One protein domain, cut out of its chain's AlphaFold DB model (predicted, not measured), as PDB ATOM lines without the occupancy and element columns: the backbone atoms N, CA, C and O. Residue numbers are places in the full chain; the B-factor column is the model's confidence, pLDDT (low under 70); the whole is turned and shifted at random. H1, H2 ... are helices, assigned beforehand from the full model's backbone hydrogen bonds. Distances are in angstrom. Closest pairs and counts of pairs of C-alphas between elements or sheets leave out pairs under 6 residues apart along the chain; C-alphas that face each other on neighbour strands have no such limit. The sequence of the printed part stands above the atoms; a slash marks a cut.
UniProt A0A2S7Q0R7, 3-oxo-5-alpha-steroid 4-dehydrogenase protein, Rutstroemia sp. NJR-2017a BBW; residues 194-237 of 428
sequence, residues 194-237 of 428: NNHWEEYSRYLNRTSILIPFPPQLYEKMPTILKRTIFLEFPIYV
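AT A GLANCE: This is residues 194 to 237 of the 428 residues of the protein "3-oxo-5-alpha-steroid 4-dehydrogenase protein" of Rutstroemia sp. NJR-2017a BBW (UniProt A0A2S7Q0R7). One helix, H1, makes an arm whose first part, with residues 194 to 201, sticks out from a small body of loops and two short helices, H2 and H3. The end of H1 meets H2, H3 sits farther along, and residues 229 to 237 form a tail with no named element. The printed part has 44 residues, with three named helices in the order H1, H2, H3 and no named strand; it is all helix by class, though 21 residues are in named elements, under half. It is compact, with a radius of gyration of the C-alphas of 10.5 A and spans of 31 by 24 by 17 A.

HOW THE PARTS SIT: H1, residues 197 to 206, touches H2, residues 215 to 219; their closest C-alphas, of Arg 206 and Glu 219, are 4.5 A apart. H2 is close to but not clearly touching H3, residues 223 to 228; their closest C-alphas, of Tyr 218 and Lys 226, are 7.9 A apart. H1 and H3 are apart. In H1, H2 and H3 every O i to N i+4 pair is within hydrogen-bond range.

IN THESE COORDINATES: H1 begins at C-alpha 197 (75.538, 16.622, 38.542) and is 14.1 A long, H2 6.1 A and H3 8.5 A, ending at C-alpha 228 (92.136, 34.101, 28.740).

THE WHOLE: The C-alphas farthest apart, of Asn 194 and Ile 229, are 31.4 A apart. The printed part has no cut; the link from H1 to H2 is short, that from H2 to H3 tight. Mean pLDDT of the printed part is 88.1, and no printed residue is under 70.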
ATOM      1  N   ASN A 194      76.189  12.443  43.755       76.62
ATOM      2  CA  ASN A 194      75.282  12.346  42.610       76.62
ATOM      3  C   ASN A 194      74.103  13.343  42.673       76.62
ATOM      4  O   ASN A 194      72.970  13.046  42.305       76.62
ATOM      5  N   ASN A 195      74.364  14.548  43.190       77.75
ATOM      6  CA  ASN A 195      73.329  15.544  43.442       77.75
ATOM      7  C   ASN A 195      73.148  16.439  42.208       77.75
ATOM      8  O   ASN A 195      73.803  17.480  42.108       77.75
ATOM      9  N   HIS A 196      72.303  16.001  41.269       84.19
ATOM     10  CA  HIS A 196      71.992  16.697  40.009       84.19
ATOM     11  C   HIS A 196      73.254  17.172  39.263       84.19
ATOM     12  O   HIS A 196      73.367  18.326  38.836       84.19
ATOM     13  N   TRP A 197      74.244  16.280  39.134       84.69
ATOM     14  CA  TRP A 197      75.538  16.622  38.542       84.69
ATOM     15  C   TRP A 197      75.412  17.141  37.106       84.69
ATOM     16  O   TRP A 197      76.101  18.093  36.752       84.69
ATOM     17  N   GLU A 198      74.535  16.562  36.286       84.62
ATOM     18  CA  GLU A 198      74.365  16.986  34.892       84.62
ATOM     19  C   GLU A 198      73.896  18.441  34.775       84.62
ATOM     20  O   GLU A 198      74.451  19.224  34.000       84.62
ATOM     21  N   GLU A 199      72.910  18.832  35.587       87.31
ATOM     22  CA  GLU A 199      72.403  20.205  35.634       87.31
ATOM     23  C   GLU A 199      73.479  21.171  36.133       87.31
ATOM     24  O   GLU A 199      73.683  22.243  35.556       87.31
ATOM     25  N   TYR A 200      74.214  20.772  37.173       88.62
ATOM     26  CA  TYR A 200      75.291  21.577  37.740       88.62
ATOM     27  C   TYR A 200      76.481  21.720  36.779       88.62
ATOM     28  O   TYR A 200      77.032  22.807  36.626       88.62
ATOM     29  N   SER A 201      76.847  20.655  36.066       87.44
ATOM     30  CA  SER A 201      77.888  20.680  35.037       87.44
ATOM     31  C   SER A 201      77.497  21.596  33.878       87.44
ATOM     32  O   SER A 201      78.312  22.391  33.404       87.44
ATOM     33  N   ARG A 202      76.223  21.574  33.466       88.31
ATOM     34  CA  ARG A 202      75.695  22.530  32.487       88.31
ATOM     35  C   ARG A 202      75.779  23.965  33.011       88.31
ATOM     36  O   ARG A 202      76.195  24.844  32.264       88.31
ATOM     37  N   TYR A 203      75.443  24.214  34.276       89.69
ATOM     38  CA  TYR A 203      75.601  25.535  34.896       89.69
ATOM     39  C   TYR A 203      77.055  26.029  34.839       89.69
ATOM     40  O   TYR A 203      77.279  27.157  34.399       89.69
ATOM     41  N   LEU A 204      78.025  25.182  35.199       88.44
ATOM     42  CA  LEU A 204      79.453  25.520  35.153       88.44
ATOM     43  C   LEU A 204      79.922  25.865  33.731       88.44
ATOM     44  O   LEU A 204      80.676  26.808  33.538       88.44
ATOM     45  N   ASN A 205      79.428  25.153  32.714       87.12
ATOM     46  CA  ASN A 205      79.801  25.415  31.321       87.12
ATOM     47  C   ASN A 205      79.175  26.692  30.732       87.12
ATOM     48  O   ASN A 205      79.705  27.247  29.760       87.12
ATOM     49  N   ARG A 206      78.044  27.138  31.293       91.06
ATOM     50  CA  ARG A 206      77.251  28.283  30.816       91.06
ATOM     51  C   ARG A 206      77.481  29.563  31.609       91.06
ATOM     52  O   ARG A 206      77.098  30.624  31.133       91.06
ATOM     53  N   THR A 207      78.086  29.487  32.787       89.94
ATOM     54  CA  THR A 207      78.216  30.637  33.687       89.94
ATOM     55  C   THR A 207      79.679  30.996  33.852       89.94
ATOM     56  O   THR A 207      80.486  30.153  34.230       89.94
ATOM     57  N   SER A 208      80.026  32.253  33.581       90.00
ATOM     58  CA  SER A 208      81.370  32.742  33.877       90.00
ATOM     59  C   SER A 208      81.571  32.877  35.385       90.00
ATOM     60  O   SER A 208      80.687  33.351  36.097       90.00
ATOM     61  N   ILE A 209      82.759  32.490  35.849       85.75
ATOM     62  CA  ILE A 209      83.141  32.508  37.265       85.75
ATOM     63  C   ILE A 209      83.337  33.943  37.783       85.75
ATOM     64  O   ILE A 209      82.948  34.258  38.903       85.75
ATOM     65  N   LEU A 210      83.960  34.814  36.979       85.19
ATOM     66  CA  LEU A 210      84.434  36.132  37.426       85.19
ATOM     67  C   LEU A 210      83.726  37.302  36.747       85.19
ATOM     68  O   LEU A 210      83.343  38.258  37.420       85.19
ATOM     69  N   ILE A 211      83.578  37.258  35.422       88.31
ATOM     70  CA  ILE A 211      83.072  38.390  34.642       88.31
ATOM     71  C   ILE A 211      81.628  38.087  34.235       88.31
ATOM     72  O   ILE A 211      81.415  37.180  33.429       88.31
ATOM     73  N   PRO A 212      80.626  38.830  34.745       88.00
ATOM     74  CA  PRO A 212      79.230  38.601  34.393       88.00
ATOM     75  C   PRO A 212      79.024  38.637  32.877       88.00
ATOM     76  O   PRO A 212      79.381  39.612  32.215       88.00
ATOM     77  N   PHE A 213      78.441  37.574  32.321       92.25
ATOM     78  CA  PHE A 213      78.242  37.442  30.881       92.25
ATOM     79  C   PHE A 213      76.984  36.629  30.550       92.25
ATOM     80  O   PHE A 213      76.651  35.710  31.302       92.25
ATOM     81  N   PRO A 214      76.276  36.928  29.440       92.81
ATOM     82  CA  PRO A 214      75.080  36.188  29.048       92.81
ATOM     83  C   PRO A 214      75.347  34.680  28.857       92.81
ATOM     84  O   PRO A 214      76.188  34.316  28.023       92.81
ATOM     85  N   PRO A 215      74.610  33.785  29.549       90.31
ATOM     86  CA  PRO A 215      74.905  32.351  29.541       90.31
ATOM     87  C   PRO A 215      74.844  31.684  28.162       90.31
ATOM     88  O   PRO A 215      75.618  30.779  27.860       90.31
ATOM     89  N   GLN A 216      73.939  32.147  27.296       91.00
ATOM     90  CA  GLN A 216      73.745  31.612  25.944       91.00
ATOM     91  C   GLN A 216      74.954  31.868  25.035       91.00
ATOM     92  O   GLN A 216      75.218  31.090  24.119       91.00
ATOM     93  N   LEU A 217      75.671  32.970  25.275       91.44
ATOM     94  CA  LEU A 217      76.873  33.326  24.526       91.44
ATOM     95  C   LEU A 217      78.108  32.661  25.133       91.44
ATOM     96  O   LEU A 217      78.976  32.200  24.395       91.44
ATOM     97  N   TYR A 218      78.161  32.571  26.464       91.62
ATOM     98  CA  TYR A 218      79.265  31.926  27.168       91.62
ATOM     99  C   TYR A 218      79.389  30.442  26.811       91.62
ATOM    100  O   TYR A 218      80.484  29.948  26.556       91.62
ATOM    101  N   GLU A 219      78.261  29.734  26.728       89.75
ATOM    102  CA  GLU A 219      78.216  28.303  26.414       89.75
ATOM    103  C   GLU A 219      78.925  27.960  25.100       89.75
ATOM    104  O   GLU A 219      79.692  27.002  25.044       89.75
ATOM    105  N   LYS A 220      78.718  28.786  24.065       90.56
ATOM    106  CA  LYS A 220      79.247  28.588  22.706       90.56
ATOM    107  C   LYS A 220      80.698  29.041  22.536       90.56
ATOM    108  O   LYS A 220      81.274  28.871  21.463       90.56
ATOM    109  N   MET A 221      81.276  29.669  23.554       90.88
ATOM    110  CA  MET A 221      82.591  30.277  23.451       90.88
ATOM    111  C   MET A 221      83.704  29.216  23.509       90.88
ATOM    112  O   MET A 221      83.658  28.335  24.373       90.88
ATOM    113  N   PRO A 222      84.737  29.296  22.650       92.19
ATOM    114  CA  PRO A 222      85.872  28.386  22.728       92.19
ATOM    115  C   PRO A 222      86.610  28.528  24.063       92.19
ATOM    116  O   PRO A 222      86.788  29.628  24.591       92.19
ATOM    117  N   THR A 223      87.119  27.405  24.573       88.00
ATOM    118  CA  THR A 223      87.797  27.318  25.875       88.00
ATOM    119  C   THR A 223      88.992  28.263  25.998       88.00
ATOM    120  O   THR A 223      89.295  28.717  27.096       88.00
ATOM    121  N   ILE A 224      89.661  28.599  24.890       91.12
ATOM    122  CA  ILE A 224      90.765  29.571  24.886       91.12
ATOM    123  C   ILE A 224      90.273  30.931  25.386       91.12
ATOM    124  O   ILE A 224      90.879  31.481  26.295       91.12
ATOM    125  N   LEU A 225      89.149  31.431  24.865       90.62
ATOM    126  CA  LEU A 225      88.597  32.723  25.278       90.62
ATOM    127  C   LEU A 225      88.066  32.679  26.715       90.62
ATOM    128  O   LEU A 225      88.275  33.633  27.461       90.62
ATOM    129  N   LYS A 226      87.462  31.559  27.141       90.19
ATOM    130  CA  LYS A 226      87.069  31.363  28.551       90.19
ATOM    131  C   LYS A 226      88.282  31.458  29.487       90.19
ATOM    132  O   LYS A 226      88.257  32.178  30.482       90.19
ATOM    133  N   ARG A 227      89.385  30.797  29.127       89.19
ATOM    134  CA  ARG A 227      90.620  30.759  29.929       89.19
ATOM    135  C   ARG A 227      91.397  32.073  29.934       89.19
ATOM    136  O   ARG A 227      92.070  32.346  30.921       89.19
ATOM    137  N   THR A 228      91.342  32.865  28.862       89.25
ATOM    138  CA  THR A 228      92.136  34.101  28.740       89.25
ATOM    139  C   THR A 228      91.348  35.359  29.083       89.25
ATOM    140  O   THR A 228      91.814  36.157  29.887       89.25
ATOM    141  N   ILE A 229      90.156  35.543  28.509       90.06
ATOM    142  CA  ILE A 229      89.354  36.764  28.684       90.06
ATOM    143  C   ILE A 229      88.555  36.703  29.985       90.06
ATOM    144  O   ILE A 229      88.492  37.687  30.713       90.06
ATOM    145  N   PHE A 230      87.972  35.544  30.296       88.12
ATOM    146  CA  PHE A 230      87.117  35.366  31.475       88.12
ATOM    147  C   PHE A 230      87.862  34.845  32.705       88.12
ATOM    148  O   PHE A 230      87.243  34.625  33.744       88.12
ATOM    149  N   LEU A 231      89.186  34.678  32.592       88.94
ATOM    150  CA  LEU A 231      90.065  34.211  33.665       88.94
ATOM    151  C   LEU A 231      89.610  32.867  34.264       88.94
ATOM    152  O   LEU A 231      89.827  32.594  35.443       88.94
ATOM    153  N   GLU A 232      88.988  32.002  33.454       87.06
ATOM    154  CA  GLU A 232      88.575  30.653  33.851       87.06
ATOM    155  C   GLU A 232      89.792  29.715  33.870       87.06
ATOM    156  O   GLU A 232      89.973  28.856  33.005       87.06
ATOM    157  N   PHE A 233      90.697  29.923  34.825       87.88
ATOM    158  CA  PHE A 233      91.927  29.146  34.905       87.88
ATOM    159  C   PHE A 233      91.649  27.653  35.164       87.88
ATOM    160  O   PHE A 233      90.721  27.310  35.901       87.88
ATOM    161  N   PRO A 234      92.495  26.734  34.650       85.00
ATOM    162  CA  PRO A 234      92.319  25.289  34.845       85.00
ATOM    163  C   PRO A 234      92.234  24.848  36.311       85.00
ATOM    164  O   PRO A 234      91.641  23.816  36.606       85.00
ATOM    165  N   ILE A 235      92.808  25.628  37.230       85.88
ATOM    166  CA  ILE A 235      92.755  25.382  38.675       85.88
ATOM    167  C   ILE A 235      91.327  25.427  39.246       85.88
ATOM    168  O   ILE A 235      91.076  24.788  40.269       85.88
ATOM    169  N   TYR A 236      90.394  26.130  38.590       85.38
ATOM    170  CA  TYR A 236      88.990  26.235  39.007       85.38
ATOM    171  C   TYR A 236      88.117  25.114  38.442       85.38
ATOM    172  O   TYR A 236      87.117  24.739  39.051       85.38
ATOM    173  N   VAL A 237      88.494  24.560  37.288       84.75
ATOM    174  CA  VAL A 237      87.669  23.599  36.556       84.75
ATOM    175  C   VAL A 237      87.752  22.224  37.212       84.75
ATOM    176  O   VAL A 237      88.822  21.622  37.342       84.75
TER     177      VAL A 237